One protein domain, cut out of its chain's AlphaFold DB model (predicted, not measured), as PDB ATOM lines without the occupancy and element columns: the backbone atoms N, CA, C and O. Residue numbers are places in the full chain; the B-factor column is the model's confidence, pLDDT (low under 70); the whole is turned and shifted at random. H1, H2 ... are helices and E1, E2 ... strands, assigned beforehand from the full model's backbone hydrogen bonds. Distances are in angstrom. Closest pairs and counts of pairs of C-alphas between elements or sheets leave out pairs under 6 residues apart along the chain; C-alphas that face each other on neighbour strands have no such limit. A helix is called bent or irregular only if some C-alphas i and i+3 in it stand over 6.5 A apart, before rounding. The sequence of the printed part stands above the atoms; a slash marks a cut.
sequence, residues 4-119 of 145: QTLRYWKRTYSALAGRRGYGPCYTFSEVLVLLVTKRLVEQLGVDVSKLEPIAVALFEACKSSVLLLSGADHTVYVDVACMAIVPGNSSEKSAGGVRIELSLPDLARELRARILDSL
ATOM      1  N   GLN A   4      -1.737 -53.242  22.250       75.12
ATOM      2  CA  GLN A   4      -0.548 -53.354  23.097       75.12
ATOM      3  C   GLN A   4      -0.724 -52.591  24.417       75.12
ATOM      4  O   GLN A   4      -0.402 -53.125  25.478       75.12
ATOM      5  N   THR A   5      -1.321 -51.395  24.372       77.25
ATOM      6  CA  THR A   5      -1.668 -50.606  25.564       77.25
ATOM      7  C   THR A   5      -2.668 -51.357  26.436       77.25
ATOM      8  O   THR A   5      -2.488 -51.453  27.644       77.25
ATOM      9  N   LEU A   6      -3.682 -51.971  25.819       72.50
ATOM     10  CA  LEU A   6      -4.681 -52.762  26.537       72.50
ATOM     11  C   LEU A   6      -4.082 -54.015  27.188       72.50
ATOM     12  O   LEU A   6      -4.434 -54.340  28.320       72.50
ATOM     13  N   ARG A   7      -3.160 -54.713  26.509       74.31
ATOM     14  CA  ARG A   7      -2.438 -55.862  27.085       74.31
ATOM     15  C   ARG A   7      -1.556 -55.446  28.256       74.31
ATOM     16  O   ARG A   7      -1.548 -56.137  29.270       74.31
ATOM     17  N   TYR A   8      -0.843 -54.329  28.123       79.50
ATOM     18  CA  TYR A   8      -0.040 -53.769  29.206       79.50
ATOM     19  C   TYR A   8      -0.921 -53.424  30.413       79.50
ATOM     20  O   TYR A   8      -0.656 -53.894  31.513       79.50
ATOM     21  N   TRP A   9      -2.043 -52.732  30.202       79.38
ATOM     22  CA  TRP A   9      -2.965 -52.380  31.285       79.38
ATOM     23  C   TRP A   9      -3.607 -53.601  31.934       79.38
ATOM     24  O   TRP A   9      -3.713 -53.637  33.149       79.38
ATOM     25  N   LYS A  10      -3.974 -54.633  31.167       74.44
ATOM     26  CA  LYS A  10      -4.457 -55.910  31.722       74.44
ATOM     27  C   LYS A  10      -3.430 -56.612  32.601       74.44
ATOM     28  O   LYS A  10      -3.811 -57.321  33.525       74.44
ATOM     29  N   ARG A  11      -2.143 -56.467  32.284       75.31
ATOM     30  CA  ARG A  11      -1.064 -57.036  33.093       75.31
ATOM     31  C   ARG A  11      -0.903 -56.280  34.411       75.31
ATOM     32  O   ARG A  11      -0.624 -56.917  35.417       75.31
ATOM     33  N   THR A  12      -1.095 -54.965  34.391       72.94
ATOM     34  CA  THR A  12      -0.981 -54.101  35.573       72.94
ATOM     35  C   THR A  12      -2.234 -54.139  36.453       72.94
ATOM     36  O   THR A  12      -2.143 -54.178  37.672       72.94
ATOM     37  N   TYR A  13      -3.422 -54.189  35.853       72.75
ATOM     38  CA  TYR A  13      -4.695 -54.311  36.556       72.75
ATOM     39  C   TYR A  13      -5.116 -55.774  36.636       72.75
ATOM     40  O   TYR A  13      -5.819 -56.282  35.760       72.75
ATOM     41  N   SER A  14      -4.752 -56.442  37.728       65.62
ATOM     42  CA  SER A  14      -5.197 -57.814  38.013       65.62
ATOM     43  C   SER A  14      -6.729 -57.958  37.994       65.62
ATOM     44  O   SER A  14      -7.243 -58.975  37.530       65.62
ATOM     45  N   ALA A  15      -7.464 -56.905  38.371       65.19
ATOM     46  CA  ALA A  15      -8.924 -56.825  38.274       65.19
ATOM     47  C   ALA A  15      -9.467 -56.967  36.833       65.19
ATOM     48  O   ALA A  15     -10.597 -57.406  36.644       65.19
ATOM     49  N   LEU A  16      -8.658 -56.666  35.808       64.56
ATOM     50  CA  LEU A  16      -8.985 -56.849  34.384       64.56
ATOM     51  C   LEU A  16      -8.449 -58.164  33.795       64.56
ATOM     52  O   LEU A  16      -8.761 -58.507  32.650       64.56
ATOM     53  N   ALA A  17      -7.617 -58.896  34.541       59.22
ATOM     54  CA  ALA A  17      -6.872 -60.052  34.044       59.22
ATOM     55  C   ALA A  17      -7.709 -61.345  33.955       59.22
ATOM     56  O   ALA A  17      -7.273 -62.322  33.347       59.22
ATOM     57  N   GLY A  18      -8.919 -61.364  34.528       56.03
ATOM     58  CA  GLY A  18      -9.709 -62.583  34.743       56.03
ATOM     59  C   GLY A  18     -10.389 -63.210  33.518       56.03
ATOM     60  O   GLY A  18     -10.913 -64.315  33.628       56.03
ATOM     61  N   ARG A  19     -10.404 -62.566  32.343       55.06
ATOM     62  CA  ARG A  19     -11.138 -63.085  31.170       55.06
ATOM     63  C   ARG A  19     -10.191 -63.621  30.094       55.06
ATOM     64  O   ARG A  19      -9.715 -62.883  29.234       55.06
ATOM     65  N   ARG A  20      -9.932 -64.935  30.152       43.50
ATOM     66  CA  ARG A  20      -9.346 -65.732  29.060       43.50
ATOM     67  C   ARG A  20     -10.466 -66.164  28.109       43.50
ATOM     68  O   ARG A  20     -11.234 -67.062  28.425       43.50
ATOM     69  N   GLY A  21     -10.553 -65.520  26.953       46.66
ATOM     70  CA  GLY A  21     -11.472 -65.870  25.874       46.66
ATOM     71  C   GLY A  21     -11.173 -65.010  24.651       46.66
ATOM     72  O   GLY A  21     -10.756 -63.864  24.800       46.66
ATOM     73  N   TYR A  22     -11.346 -65.566  23.453       44.19
ATOM     74  CA  TYR A  22     -10.998 -64.964  22.155       44.19
ATOM     75  C   TYR A  22     -11.779 -63.675  21.797       44.19
ATOM     76  O   TYR A  22     -11.610 -63.149  20.702       44.19
ATOM     77  N   GLY A  23     -12.606 -63.141  22.706       49.03
ATOM     78  CA  GLY A  23     -13.375 -61.910  22.517       49.03
ATOM     79  C   GLY A  23     -13.291 -60.972  23.732       49.03
ATOM     80  O   GLY A  23     -13.192 -61.444  24.871       49.03
ATOM     81  N   PRO A  24     -13.327 -59.642  23.529       55.88
ATOM     82  CA  PRO A  24     -13.347 -58.659  24.607       55.88
ATOM     83  C   PRO A  24     -14.720 -58.639  25.294       55.88
ATOM     84  O   PRO A  24     -15.525 -57.741  25.083       55.88
ATOM     85  N   CYS A  25     -15.006 -59.630  26.136       60.09
ATOM     86  CA  CYS A  25     -16.206 -59.618  26.968       60.09
ATOM     87  C   CYS A  25     -15.971 -58.679  28.157       60.09
ATOM     88  O   CYS A  25     -15.700 -59.164  29.249       60.09
ATOM     89  N   TYR A  26     -16.019 -57.362  27.963       72.81
ATOM     90  CA  TYR A  26     -15.993 -56.409  29.075       72.81
ATOM     91  C   TYR A  26     -17.416 -56.065  29.508       72.81
ATOM     92  O   TYR A  26     -18.305 -55.852  28.688       72.81
ATOM     93  N   THR A  27     -17.629 -55.998  30.811       77.75
ATOM     94  CA  THR A  27     -18.808 -55.379  31.409       77.75
ATOM     95  C   THR A  27     -18.720 -53.863  31.274       77.75
ATOM     96  O   THR A  27     -17.634 -53.291  31.168       77.75
ATOM     97  N   PHE A  28     -19.865 -53.185  31.325       78.19
ATOM     98  CA  PHE A  28     -19.913 -51.727  31.243       78.19
ATOM     99  C   PHE A  28     -19.046 -51.050  32.322       78.19
ATOM    100  O   PHE A  28     -18.327 -50.101  32.024       78.19
ATOM    101  N   SER A  29     -19.030 -51.589  33.547       77.12
ATOM    102  CA  SER A  29     -18.173 -51.111  34.640       77.12
ATOM    103  C   SER A  29     -16.680 -51.261  34.328       77.12
ATOM    104  O   SER A  29     -15.913 -50.343  34.592       77.12
ATOM    105  N   GLU A  30     -16.256 -52.375  33.722       79.75
ATOM    106  CA  GLU A  30     -14.857 -52.575  33.308       79.75
ATOM    107  C   GLU A  30     -14.451 -51.586  32.203       79.75
ATOM    108  O   GLU A  30     -13.351 -51.032  32.241       79.75
ATOM    109  N   VAL A  31     -15.344 -51.306  31.246       82.44
ATOM    110  CA  VAL A  31     -15.098 -50.292  30.207       82.44
ATOM    111  C   VAL A  31     -15.054 -48.882  30.805       82.44
ATOM    112  O   VAL A  31     -14.215 -48.074  30.407       82.44
ATOM    113  N   LEU A  32     -15.896 -48.593  31.800       83.00
ATOM    114  CA  LEU A  32     -15.879 -47.323  32.523       83.00
ATOM    115  C   LEU A  32     -14.554 -47.118  33.268       83.00
ATOM    116  O   LEU A  32     -13.958 -46.049  33.158       83.00
ATOM    117  N   VAL A  33     -14.033 -48.147  33.943       84.75
ATOM    118  CA  VAL A  33     -12.719 -48.071  34.607       84.75
ATOM    119  C   VAL A  33     -11.595 -47.837  33.604       84.75
ATOM    120  O   VAL A  33     -10.692 -47.044  33.868       84.75
ATOM    121  N   LEU A  34     -11.648 -48.482  32.435       84.19
ATOM    122  CA  LEU A  34     -10.681 -48.245  31.362       84.19
ATOM    123  C   LEU A  34     -10.750 -46.802  30.847       84.19
ATOM    124  O   LEU A  34      -9.707 -46.190  30.616       84.19
ATOM    125  N   LEU A  35     -11.952 -46.238  30.701       85.44
ATOM    126  CA  LEU A  35     -12.148 -44.842  30.307       85.44
ATOM    127  C   LEU A  35     -11.599 -43.871  31.364       85.44
ATOM    128  O   LEU A  35     -10.909 -42.914  31.014       85.44
ATOM    129  N   VAL A  36     -11.863 -44.136  32.644       84.88
ATOM    130  CA  VAL A  36     -11.344 -43.339  33.764       84.88
ATOM    131  C   VAL A  36      -9.821 -43.409  33.813       84.88
ATOM    132  O   VAL A  36      -9.157 -42.378  33.811       84.88
ATOM    133  N   THR A  37      -9.258 -44.618  33.773       83.75
ATOM    134  CA  THR A  37      -7.807 -44.854  33.719       83.75
ATOM    135  C   THR A  37      -7.177 -44.090  32.565       83.75
ATOM    136  O   THR A  37      -6.181 -43.400  32.750       83.75
ATOM    137  N   LYS A  38      -7.786 -44.157  31.376       84.62
ATOM    138  CA  LYS A  38      -7.318 -43.425  30.203       84.62
ATOM    139  C   LYS A  38      -7.274 -41.923  30.452       84.62
ATOM    140  O   LYS A  38      -6.256 -41.310  30.150       84.62
ATOM    141  N   ARG A  39      -8.323 -41.337  31.037       83.06
ATOM    142  CA  ARG A  39      -8.323 -39.907  31.372       83.06
ATOM    143  C   ARG A  39      -7.258 -39.549  32.396       83.06
ATOM    144  O   ARG A  39      -6.589 -38.545  32.207       83.06
ATOM    145  N   LEU A  40      -7.059 -40.367  33.427       80.25
ATOM    146  CA  LEU A  40      -6.013 -40.125  34.425       80.25
ATOM    147  C   LEU A  40      -4.618 -40.151  33.785       80.25
ATOM    148  O   LEU A  40      -3.816 -39.252  34.018       80.25
ATOM    149  N   VAL A  41      -4.344 -41.130  32.923       83.81
ATOM    150  CA  VAL A  41      -3.064 -41.228  32.203       83.81
ATOM    151  C   VAL A  41      -2.874 -40.045  31.247       83.81
ATOM    152  O   VAL A  41      -1.808 -39.437  31.234       83.81
ATOM    153  N   GLU A  42      -3.897 -39.683  30.466       83.06
ATOM    154  CA  GLU A  42      -3.814 -38.612  29.458       83.06
ATOM    155  C   GLU A  42      -3.783 -37.205  30.067       83.06
ATOM    156  O   GLU A  42      -3.043 -36.352  29.583       83.06
ATOM    157  N   GLN A  43      -4.567 -36.941  31.115       75.31
ATOM    158  CA  GLN A  43      -4.671 -35.605  31.714       75.31
ATOM    159  C   GLN A  43      -3.561 -35.311  32.726       75.31
ATOM    160  O   GLN A  43      -3.220 -34.148  32.921       75.31
ATOM    161  N   LEU A  44      -2.989 -36.334  33.367       70.06
ATOM    162  CA  LEU A  44      -1.979 -36.149  34.419       70.06
ATOM    163  C   LEU A  44      -0.585 -36.626  34.034       70.06
ATOM    164  O   LEU A  44       0.359 -36.399  34.787       70.06
ATOM    165  N   GLY A  45      -0.459 -37.389  32.945       73.69
ATOM    166  CA  GLY A  45       0.773 -38.117  32.642       73.69
ATOM    167  C   GLY A  45       1.131 -39.166  33.703       73.69
ATOM    168  O   GLY A  45       2.297 -39.541  33.825       73.69
ATOM    169  N   VAL A  46       0.163 -39.620  34.509       74.50
ATOM    170  CA  VAL A  46       0.395 -40.652  35.526       74.50
ATOM    171  C   VAL A  46       0.530 -42.002  34.831       74.50
ATOM    172  O   VAL A  46      -0.350 -42.415  34.080       74.50
ATOM    173  N   ASP A  47       1.638 -42.697  35.087       80.38
ATOM    174  CA  ASP A  47       1.846 -44.055  34.591       80.38
ATOM    175  C   ASP A  47       0.802 -45.007  35.186       80.38
ATOM    176  O   ASP A  47       0.482 -44.939  36.376       80.38
ATOM    177  N   VAL A  48       0.295 -45.930  34.368       78.50
ATOM    178  CA  VAL A  48      -0.725 -46.894  34.787       78.50
ATOM    179  C   VAL A  48      -0.282 -47.752  35.978       78.50
ATOM    180  O   VAL A  48      -1.112 -48.137  36.794       78.50
ATOM    181  N   SER A  49       1.021 -48.014  36.113       80.62
ATOM    182  CA  SER A  49       1.613 -48.725  37.254       80.62
ATOM    183  C   SER A  49       1.406 -48.004  38.584       80.62
ATOM    184  O   SER A  49       1.229 -48.648  39.612       80.62
ATOM    185  N   LYS A  50       1.337 -46.670  38.581       80.69
ATOM    186  CA  LYS A  50       1.090 -45.884  39.798       80.69
ATOM    187  C   LYS A  50      -0.368 -45.921  40.252       80.69
ATOM    188  O   LYS A  50      -0.652 -45.548  41.384       80.69
ATOM    189  N   LEU A  51      -1.275 -46.361  39.383       79.25
ATOM    190  CA  LEU A  51      -2.698 -46.499  39.683       79.25
ATOM    191  C   LEU A  51      -3.045 -47.883  40.256       79.25
ATOM    192  O   LEU A  51      -4.155 -48.075  40.745       79.25
ATOM    193  N   GLU A  52      -2.109 -48.839  40.239       81.62
ATOM    194  CA  GLU A  52      -2.306 -50.182  40.797       81.62
ATOM    195  C   GLU A  52      -2.813 -50.169  42.257       81.62
ATOM    196  O   GLU A  52      -3.785 -50.874  42.535       81.62
ATOM    197  N   PRO A  53      -2.282 -49.334  43.179       81.50
ATOM    198  CA  PRO A  53      -2.743 -49.315  44.570       81.50
ATOM    199  C   PRO A  53      -4.213 -48.902  44.728       81.50
ATOM    200  O   PRO A  53      -4.886 -49.360  45.648       81.50
ATOM    201  N   ILE A  54      -4.729 -48.067  43.819       81.56
ATOM    202  CA  ILE A  54      -6.130 -47.615  43.831       81.56
ATOM    203  C   ILE A  54      -7.037 -48.409  42.908       81.56
ATOM    204  O   ILE A  54      -8.242 -48.168  42.900       81.56
ATOM    205  N   ALA A  55      -6.486 -49.352  42.145       79.19
ATOM    206  CA  ALA A  55      -7.216 -50.127  41.156       79.19
ATOM    207  C   ALA A  55      -8.516 -50.690  41.727       79.19
ATOM    208  O   ALA A  55      -9.594 -50.407  41.217       79.19
ATOM    209  N   VAL A  56      -8.422 -51.446  42.821       82.00
ATOM    210  CA  VAL A  56      -9.573 -52.121  43.433       82.00
ATOM    211  C   VAL A  56     -10.646 -51.116  43.855       82.00
ATOM    212  O   VAL A  56     -11.816 -51.295  43.526       82.00
ATOM    213  N   ALA A  57     -10.247 -50.023  44.510       82.31
ATOM    214  CA  ALA A  57     -11.170 -48.968  44.913       82.31
ATOM    215  C   ALA A  57     -11.831 -48.293  43.696       82.31
ATOM    216  O   ALA A  57     -13.017 -47.973  43.732       82.31
ATOM    217  N   LEU A  58     -11.090 -48.125  42.595       81.62
ATOM    218  CA  LEU A  58     -11.595 -47.526  41.361       81.62
ATOM    219  C   LEU A  58     -12.634 -48.428  40.699       81.62
ATOM    220  O   LEU A  58     -13.671 -47.946  40.242       81.62
ATOM    221  N   PHE A  59     -12.363 -49.734  40.679       81.56
ATOM    222  CA  PHE A  59     -13.285 -50.750  40.184       81.56
ATOM    223  C   PHE A  59     -14.588 -50.757  40.978       81.56
ATOM    224  O   PHE A  59     -15.658 -50.718  40.373       81.56
ATOM    225  N   GLU A  60     -14.518 -50.746  42.307       81.50
ATOM    226  CA  GLU A  60     -15.714 -50.735  43.153       81.50
ATOM    227  C   GLU A  60     -16.508 -49.424  43.031       81.50
ATOM    228  O   GLU A  60     -17.738 -49.460  42.933       81.50
ATOM    229  N   ALA A  61     -15.832 -48.273  42.928       80.06
ATOM    230  CA  ALA A  61     -16.485 -46.987  42.681       80.06
ATOM    231  C   ALA A  61     -17.211 -46.969  41.323       80.06
ATOM    232  O   ALA A  61     -18.385 -46.602  41.237       80.06
ATOM    233  N   CYS A  62     -16.554 -47.444  40.260       80.88
ATOM    234  CA  CYS A  62     -17.158 -47.536  38.930       80.88
ATOM    235  C   CYS A  62     -18.276 -48.583  38.858       80.88
ATOM    236  O   CYS A  62     -19.229 -48.425  38.108       80.88
ATOM    237  N   LYS A  63     -18.193 -49.677  39.612       79.81
ATOM    238  CA  LYS A  63     -19.263 -50.677  39.681       79.81
ATOM    239  C   LYS A  63     -20.495 -50.118  40.392       79.81
ATOM    240  O   LYS A  63     -21.613 -50.297  39.913       79.81
ATOM    241  N   SER A  64     -20.281 -49.394  41.488       73.25
ATOM    242  CA  SER A  64     -21.342 -48.738  42.256       73.25
ATOM    243  C   SER A  64     -22.025 -47.633  41.450       73.25
ATOM    244  O   SER A  64     -23.248 -47.532  41.466       73.25
ATOM    245  N   SER A  65     -21.272 -46.853  40.668       69.25
ATOM    246  CA  SER A  65     -21.844 -45.791  39.831       69.25
ATOM    247  C   SER A  65     -22.770 -46.316  38.729       69.25
ATOM    248  O   SER A  65     -23.756 -45.665  38.395       69.25
ATOM    249  N   VAL A  66     -22.510 -47.517  38.201       64.94
ATOM    250  CA  VAL A  66     -23.371 -48.165  37.195       64.94
ATOM    251  C   VAL A  66     -24.721 -48.561  37.782       64.94
ATOM    252  O   VAL A  66     -25.743 -48.427  37.114       64.94
ATOM    253  N   LEU A  67     -24.745 -48.985  39.047       64.50
ATOM    254  CA  LEU A  67     -25.991 -49.232  39.779       64.50
ATOM    255  C   LEU A  67     -26.746 -47.921  40.069       64.50
ATOM    256  O   LEU A  67     -27.970 -47.921  40.163       64.50
ATOM    257  N   LEU A  68     -26.016 -46.808  40.166       58.62
ATOM    258  CA  LEU A  68     -26.515 -45.470  40.492       58.62
ATOM    259  C   LEU A  68     -26.759 -44.573  39.270       58.62
ATOM    260  O   LEU A  68     -26.987 -43.376  39.434       58.62
ATOM    261  N   LEU A  69     -26.821 -45.131  38.053       60.62
ATOM    262  CA  LEU A  69     -27.279 -44.410  36.848       60.62
ATOM    263  C   LEU A  69     -28.672 -43.759  37.022       60.62
ATOM    264  O   LEU A  69     -29.093 -42.954  36.194       60.62
ATOM    265  N   SER A  70     -29.362 -44.083  38.117       52.56
ATOM    266  CA  SER A  70     -30.546 -43.418  38.640       52.56
ATOM    267  C   SER A  70     -30.185 -42.330  39.678       52.56
ATOM    268  O   SER A  70     -30.346 -42.524  40.878       52.56
ATOM    269  N   GLY A  71     -29.722 -41.166  39.215       53.56
ATOM    270  CA  GLY A  71     -29.943 -39.874  39.892       53.56
ATOM    271  C   GLY A  71     -29.130 -39.497  41.142       53.56
ATOM    272  O   GLY A  71     -29.411 -38.442  41.699       53.56
ATOM    273  N   ALA A  72     -28.148 -40.284  41.594       60.31
ATOM    274  CA  ALA A  72     -27.286 -39.876  42.711       60.31
ATOM    275  C   ALA A  72     -25.985 -39.228  42.204       60.31
ATOM    276  O   ALA A  72     -25.268 -39.835  41.406       60.31
ATOM    277  N   ASP A  73     -25.664 -38.026  42.697       65.25
ATOM    278  CA  ASP A  73     -24.399 -37.322  42.439       65.25
ATOM    279  C   ASP A  73     -23.224 -38.104  43.046       65.25
ATOM    280  O   ASP A  73     -22.789 -37.881  44.177       65.25
ATOM    281  N   HIS A  74     -22.729 -39.091  42.301       71.00
ATOM    282  CA  HIS A  74     -21.587 -39.907  42.690       71.00
ATOM    283  C   HIS A  74     -20.301 -39.319  42.104       71.00
ATOM    284  O   HIS A  74     -19.722 -39.842  41.148       71.00
ATOM    285  N   THR A  75     -19.880 -38.190  42.669       76.50
ATOM    286  CA  THR A  75     -18.570 -37.600  42.388       76.50
ATOM    287  C   THR A  75     -17.516 -38.294  43.233       76.50
ATOM    288  O   THR A  75     -17.706 -38.537  44.427       76.50
ATOM    289  N   VAL A  76     -16.394 -38.625  42.611       80.69
ATOM    290  CA  VAL A  76     -15.257 -39.260  43.263       80.69
ATOM    291  C   VAL A  76     -14.017 -38.429  42.972       80.69
ATOM    292  O   VAL A  76     -13.783 -38.043  41.833       80.69
ATOM    293  N   TYR A  77     -13.212 -38.154  43.990       80.44
ATOM    294  CA  TYR A  77     -11.939 -37.467  43.841       80.44
ATOM    295  C   TYR A  77     -10.789 -38.471  43.873       80.44
ATOM    296  O   TYR A  77     -10.757 -39.362  44.719       80.44
ATOM    297  N   VAL A  78      -9.819 -38.315  42.975       80.06
ATOM    298  CA  VAL A  78      -8.536 -39.024  43.060       80.06
ATOM    299  C   VAL A  78      -7.517 -38.073  43.666       80.06
ATOM    300  O   VAL A  78      -7.210 -37.037  43.075       80.06
ATOM    301  N   ASP A  79      -7.009 -38.414  44.850       79.81
ATOM    302  CA  ASP A  79      -5.883 -37.717  45.465       79.81
ATOM    303  C   ASP A  79      -4.581 -38.282  44.892       79.81
ATOM    304  O   ASP A  79      -4.225 -39.436  45.142       79.81
ATOM    305  N   VAL A  80      -3.890 -37.477  44.084       73.88
ATOM    306  CA  VAL A  80      -2.680 -37.898  43.365       73.88
ATOM    307  C   VAL A  80      -1.481 -38.022  44.310       73.88
ATOM    308  O   VAL A  80      -0.565 -38.792  44.030       73.88
ATOM    309  N   ALA A  81      -1.471 -37.292  45.432       73.12
ATOM    310  CA  ALA A  81      -0.356 -37.319  46.376       73.12
ATOM    311  C   ALA A  81      -0.334 -38.627  47.173       73.12
ATOM    312  O   ALA A  81       0.721 -39.235  47.346       73.12
ATOM    313  N   CYS A  82      -1.506 -39.073  47.623       74.25
ATOM    314  CA  CYS A  82      -1.639 -40.312  48.385       74.25
ATOM    315  C   CYS A  82      -2.004 -41.522  47.523       74.25
ATOM    316  O   CYS A  82      -2.003 -42.630  48.051       74.25
ATOM    317  N   MET A  83      -2.317 -41.321  46.234       76.19
ATOM    318  CA  MET A  83      -2.975 -42.316  45.385       76.19
ATOM    319  C   MET A  83      -4.124 -42.954  46.164       76.19
ATOM    320  O   MET A  83      -4.055 -44.105  46.586       76.19
ATOM    321  N   ALA A  84      -5.163 -42.159  46.413       79.56
ATOM    322  CA  ALA A  84      -6.344 -42.584  47.152       79.56
ATOM    323  C   ALA A  84      -7.620 -42.091  46.470       79.56
ATOM    324  O   ALA A  84      -7.637 -41.042  45.824       79.56
ATOM    325  N   ILE A  85      -8.693 -42.859  46.631       79.06
ATOM    326  CA  ILE A  85     -10.016 -42.520  46.116       79.06
ATOM    327  C   ILE A  85     -10.855 -41.984  47.262       79.06
ATOM    328  O   ILE A  85     -11.066 -42.664  48.262       79.06
ATOM    329  N   VAL A  86     -11.321 -40.754  47.095       81.31
ATOM    330  CA  VAL A  86     -11.980 -39.965  48.125       81.31
ATOM    331  C   VAL A  86     -13.411 -39.673  47.653       81.31
ATOM    332  O   VAL A  86     -13.590 -39.040  46.610       81.31
ATOM    333  N   PRO A  87     -14.452 -40.149  48.357       76.50
ATOM    334  CA  PRO A  87     -15.841 -39.871  48.000       76.50
ATOM    335  C   PRO A  87     -16.135 -38.369  47.980       76.50
ATOM    336  O   PRO A  87     -15.659 -37.633  48.842       76.50
ATOM    337  N   GLY A  88     -16.962 -37.895  47.048       71.00
ATOM    338  CA  GLY A  88     -17.226 -36.463  46.895       71.00
ATOM    339  C   GLY A  88     -17.911 -35.792  48.090       71.00
ATOM    340  O   GLY A  88     -17.790 -34.588  48.285       71.00
ATOM    341  N   ASN A  89     -18.575 -36.581  48.935       68.94
ATOM    342  CA  ASN A  89     -19.204 -36.132  50.176       68.94
ATOM    343  C   ASN A  89     -18.243 -36.082  51.378       68.94
ATOM    344  O   ASN A  89     -18.654 -35.688  52.471       68.94
ATOM    345  N   SER A  90     -16.986 -36.497  51.214       62.44
ATOM    346  CA  SER A  90     -16.020 -36.493  52.306       62.44
ATOM    347  C   SER A  90     -15.379 -35.109  52.440       62.44
ATOM    348  O   SER A  90     -14.651 -34.620  51.578       62.44
ATOM    349  N   SER A  91     -15.656 -34.457  53.570       55.06
ATOM    350  CA  SER A  91     -15.062 -33.176  53.968       55.06
ATOM    351  C   SER A  91     -13.605 -33.342  54.441       55.06
ATOM    352  O   SER A  91     -13.167 -32.687  55.385       55.06
ATOM    353  N   GLU A  92     -12.831 -34.236  53.829       55.97
ATOM    354  CA  GLU A  92     -11.407 -34.359  54.125       55.97
ATOM    355  C   GLU A  92     -10.650 -33.353  53.263       55.97
ATOM    356  O   GLU A  92     -10.463 -33.547  52.060       55.97
ATOM    357  N   LYS A  93     -10.227 -32.238  53.868       51.47
ATOM    358  CA  LYS A  93      -9.312 -31.277  53.236       51.47
ATOM    359  C   LYS A  93      -8.039 -32.011  52.818       51.47
ATOM    360  O   LYS A  93      -7.362 -32.588  53.663       51.47
ATOM    361  N   SER A  94      -7.709 -31.967  51.526       52.56
ATOM    362  CA  SER A  94      -6.406 -32.444  51.055       52.56
ATOM    363  C   SER A  94      -5.319 -31.649  51.762       52.56
ATOM    364  O   SER A  94      -5.389 -30.417  51.819       52.56
ATOM    365  N   ALA A  95      -4.300 -32.338  52.259       52.06
ATOM    366  CA  ALA A  95      -3.055 -31.710  52.662       52.06
ATOM    367  C   ALA A  95      -2.285 -31.274  51.397       52.06
ATOM    368  O   ALA A  95      -1.304 -31.893  51.008       52.06
ATOM    369  N   GLY A  96      -2.774 -30.236  50.710       57.28
ATOM    370  CA  GLY A  96      -2.065 -29.554  49.621       57.28
ATOM    371  C   GLY A  96      -1.821 -30.357  48.333       57.28
ATOM    372  O   GLY A  96      -1.011 -29.925  47.518       57.28
ATOM    373  N   GLY A  97      -2.485 -31.500  48.134       63.06
ATOM    374  CA  GLY A  97      -2.310 -32.351  46.955       63.06
ATOM    375  C   GLY A  97      -3.188 -31.952  45.763       63.06
ATOM    376  O   GLY A  97      -4.269 -31.382  45.919       63.06
ATOM    377  N   VAL A  98      -2.735 -32.290  44.550       71.69
ATOM    378  CA  VAL A  98      -3.561 -32.214  43.334       71.69
ATOM    379  C   VAL A  98      -4.677 -33.253  43.445       71.69
ATOM    380  O   VAL A  98      -4.403 -34.450  43.560       71.69
ATOM    381  N   ARG A  99      -5.931 -32.793  43.402       74.75
ATOM    382  CA  ARG A  99      -7.117 -33.651  43.350       74.75
ATOM    383  C   ARG A  99      -7.803 -33.533  42.010       74.75
ATOM    384  O   ARG A  99      -7.945 -32.439  41.472       74.75
ATOM    385  N   ILE A 100      -8.257 -34.668  41.510       78.88
ATOM    386  CA  ILE A 100      -8.957 -34.742  40.234       78.88
ATOM    387  C   ILE A 100     -10.369 -35.158  40.518       78.88
ATOM    388  O   ILE A 100     -10.605 -36.208  41.113       78.88
ATOM    389  N   GLU A 101     -11.288 -34.323  40.076       82.12
ATOM    390  CA  GLU A 101     -12.698 -34.624  40.125       82.12
ATOM    391  C   GLU A 101     -13.068 -35.593  39.005       82.12
ATOM    392  O   GLU A 101     -12.830 -35.337  37.823       82.12
ATOM    393  N   LEU A 102     -13.652 -36.725  39.387       79.75
ATOM    394  CA  LEU A 102     -14.226 -37.702  38.482       79.75
ATOM    395  C   LEU A 102     -15.722 -37.810  38.758       79.75
ATOM    396  O   LEU A 102     -16.166 -38.517  39.666       79.75
ATOM    397  N   SER A 103     -16.513 -37.152  37.917       83.44
ATOM    398  CA  SER A 103     -17.957 -37.364  37.858       83.44
ATOM    399  C   SER A 103     -18.241 -38.687  37.147       83.44
ATOM    400  O   SER A 103     -18.447 -38.743  35.932       83.44
ATOM    401  N   LEU A 104     -18.235 -39.784  37.908       80.44
ATOM    402  CA  LEU A 104     -18.570 -41.115  37.401       80.44
ATOM    403  C   LEU A 104     -19.919 -41.188  36.655       80.44
ATOM    404  O   LEU A 104     -19.947 -41.874  35.629       80.44
ATOM    405  N   PRO A 105     -21.011 -40.502  37.065       77.50
ATOM    406  CA  PRO A 105     -22.251 -40.512  36.286       77.50
ATOM    407  C   PRO A 105     -22.100 -39.857  34.908       77.50
ATOM    408  O   PRO A 105     -22.670 -40.353  33.936       77.50
ATOM    409  N   ASP A 106     -21.308 -38.789  34.787       81.69
ATOM    410  CA  ASP A 106     -21.078 -38.121  33.503       81.69
ATOM    411  C   ASP A 106     -20.232 -38.985  32.576       81.69
ATOM    412  O   ASP A 106     -20.572 -39.152  31.406       81.69
ATOM    413  N   LEU A 107     -19.184 -39.615  33.113       82.88
ATOM    414  CA  LEU A 107     -18.352 -40.557  32.365       82.88
ATOM    415  C   LEU A 107     -19.144 -41.787  31.914       82.88
ATOM    416  O   LEU A 107     -18.969 -42.256  30.789       82.88
ATOM    417  N   ALA A 108     -20.046 -42.294  32.754       81.81
ATOM    418  CA  ALA A 108     -20.935 -43.387  32.387       81.81
ATOM    419  C   ALA A 108     -21.939 -42.956  31.303       81.81
ATOM    420  O   ALA A 108     -22.162 -43.690  30.339       81.81
ATOM    421  N   ARG A 109     -22.512 -41.751  31.405       81.19
ATOM    422  CA  ARG A 109     -23.422 -41.201  30.388       81.19
ATOM    423  C   ARG A 109     -22.715 -41.000  29.052       81.19
ATOM    424  O   ARG A 109     -23.258 -41.380  28.019       81.19
ATOM    425  N   GLU A 110     -21.495 -40.474  29.080       84.88
ATOM    426  CA  GLU A 110     -20.638 -40.322  27.907       84.88
ATOM    427  C   GLU A 110     -20.300 -41.677  27.282       84.88
ATOM    428  O   GLU A 110     -20.425 -41.844  26.070       84.88
ATOM    429  N   LEU A 111     -19.910 -42.665  28.094       83.69
ATOM    430  CA  LEU A 111     -19.622 -44.009  27.605       83.69
ATOM    431  C   LEU A 111     -20.854 -44.632  26.941       83.69
ATOM    432  O   LEU A 111     -20.753 -45.176  25.845       83.69
ATOM    433  N   ARG A 112     -22.025 -44.517  27.575       81.88
ATOM    434  CA  ARG A 112     -23.291 -44.993  27.009       81.88
ATOM    435  C   ARG A 112     -23.608 -44.299  25.686       81.88
ATOM    436  O   ARG A 112     -23.974 -44.985  24.740       81.88
ATOM    437  N   ALA A 113     -23.455 -42.977  25.612       83.12
ATOM    438  CA  ALA A 113     -23.691 -42.220  24.385       83.12
ATOM    439  C   ALA A 113     -22.760 -42.682  23.256       83.12
ATOM    440  O   ALA A 113     -23.239 -42.962  22.169       83.12
ATOM    441  N   ARG A 114     -21.462 -42.867  23.535       84.62
ATOM    442  CA  ARG A 114     -20.480 -43.374  22.559       84.62
ATOM    443  C   ARG A 114     -20.791 -44.796  22.086       84.62
ATOM    444  O   ARG A 114     -20.582 -45.103  20.920       84.62
ATOM    445  N   ILE A 115     -21.264 -45.668  22.979       81.12
ATOM    446  CA  ILE A 115     -21.682 -47.029  22.611       81.12
ATOM    447  C   ILE A 115     -22.920 -46.974  21.711       81.12
ATOM    448  O   ILE A 115     -22.949 -47.656  20.697       81.12
ATOM    449  N   LEU A 116     -23.922 -46.164  22.065       80.19
ATOM    450  CA  LEU A 116     -25.144 -46.015  21.269       80.19
ATOM    451  C   LEU A 116     -24.871 -45.389  19.897       80.19
ATOM    452  O   LEU A 116     -25.422 -45.858  18.912       80.19
ATOM    453  N   ASP A 117     -23.998 -44.386  19.837       81.88
ATOM    454  CA  ASP A 117     -23.553 -43.740  18.597       81.88
ATOM    455  C   ASP A 117     -22.797 -44.728  17.697       81.88
ATOM    456  O   ASP A 117     -23.108 -44.873  16.522       81.88
ATOM    457  N   SER A 118     -21.892 -45.526  18.276       76.06
ATOM    458  CA  SER A 118     -21.181 -46.592  17.555       76.06
ATOM    459  C   SER A 118     -22.090 -47.719  17.051       76.06
ATOM    460  O   SER A 118     -21.655 -48.489  16.198       76.06
ATOM    461  N   LEU A 119     -23.296 -47.869  17.605       69.56
ATOM    462  CA  LEU A 119     -24.302 -48.841  17.166       69.56
ATOM    463  C   LEU A 119     -25.272 -48.241  16.129       69.56
ATOM    464  O   LEU A 119     -26.074 -48.980  15.568       69.56
TER     465      LEU A 119
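What this domain is: This is residues 4 to 119 of the 145 residues of an uncharacterized protein of Zoogloea oleivorans (UniProt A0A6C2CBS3). A helical hairpin of H2 and H3 makes the core, and a small three-stranded sheet packs on it, mostly on H3. H1 packs on the hairpin near the start of H3, H4 packs on it near the end of H3, and residues 20 to 25 stick out. The 116 printed residues, with four named helices and three named strands in the order H1 H2 H3 E1 E2 E3 H4, are mostly helix in their named elements. The antiparallel sheet has the order E2 E1 E3. The whole is compact, with a radius of gyration of the C-alphas of 14.4 A and spans of 46 by 33 by 22 A.

How they stand to each other: H1, residues 4 to 12, touches residues 48 to 52 of H3, residues 48 to 67, about perpendicular at 89 degrees; the closest C-alphas, of Thr 12 and Ser 49, are 6.2 A apart. H2, residues 28 to 44, forms a hairpin with H3, a steep tilt of 43 degrees, opposite ways; the closest C-alphas, of Ser 29 and Lys 63, are 5.2 A apart. H3 is the hub, touching three helices; it is irregular, with C-alphas 53 and 56 7.5 A apart, and has a kink of 70 degrees near residue 55. E1, residues 75 to 79, and E2, residues 84 to 87, form an antiparallel hairpin, with N 77 and O 86 2.8 A apart, within hydrogen-bond range. E3, residues 99 to 103, is antiparallel to E1, with N 102 and O 76 2.8 A apart, within hydrogen-bond range. The domain has two layers, helices on one face of a sheet: H2 and H3 on one face of E2 E1 E3. H3 lies over E2 and E1 at a height over the sheet of 8.8 A and runs along the strands, at 12 degrees to E1 on the local plane. H4, residues 104 to 118, only grazes the sheet, with residues 104 to 106. Its residues 104 to 108 touch residues 62 to 66 of H3, about perpendicular at 82 degrees, with the C-alphas of Ser 65 and Leu 104 closest at 6.2 A. Its residues 107 to 111 touch residues 32 to 36 of H2, only just about perpendicular at 72 degrees, with the C-alphas of Leu 32 and Ala 108 closest at 6.4 A. H1 and H4 are apart. Every O i to N i+4 pair is within hydrogen-bond range in H1, H2 and H4, and 10 of 16 are in H3.

Where its parts are: H1 begins at C-alpha 4, (-0.548, -53.354, 23.097). From first to last C-alpha H2 measures 24.0 A, H3 25.9 A, E1 13.1 A, E3 12.7 A and H4 20.8 A. H3 begins at C-alpha 48, (-0.725, -46.894, 34.787), and H4 ends at C-alpha 118, (-21.181, -46.592, 17.555).

The domain as a whole: The two C-alphas farthest apart, of Tyr 22 and Lys 93, are 45.9 A apart. The printed part has no cut; the links H1 to H2 and E2 to E3 are long. The model's mean pLDDT over the printed part is 73.6, and it is under 70 at residues 14 to 25, 65 to 73, 89 to 97 and 119.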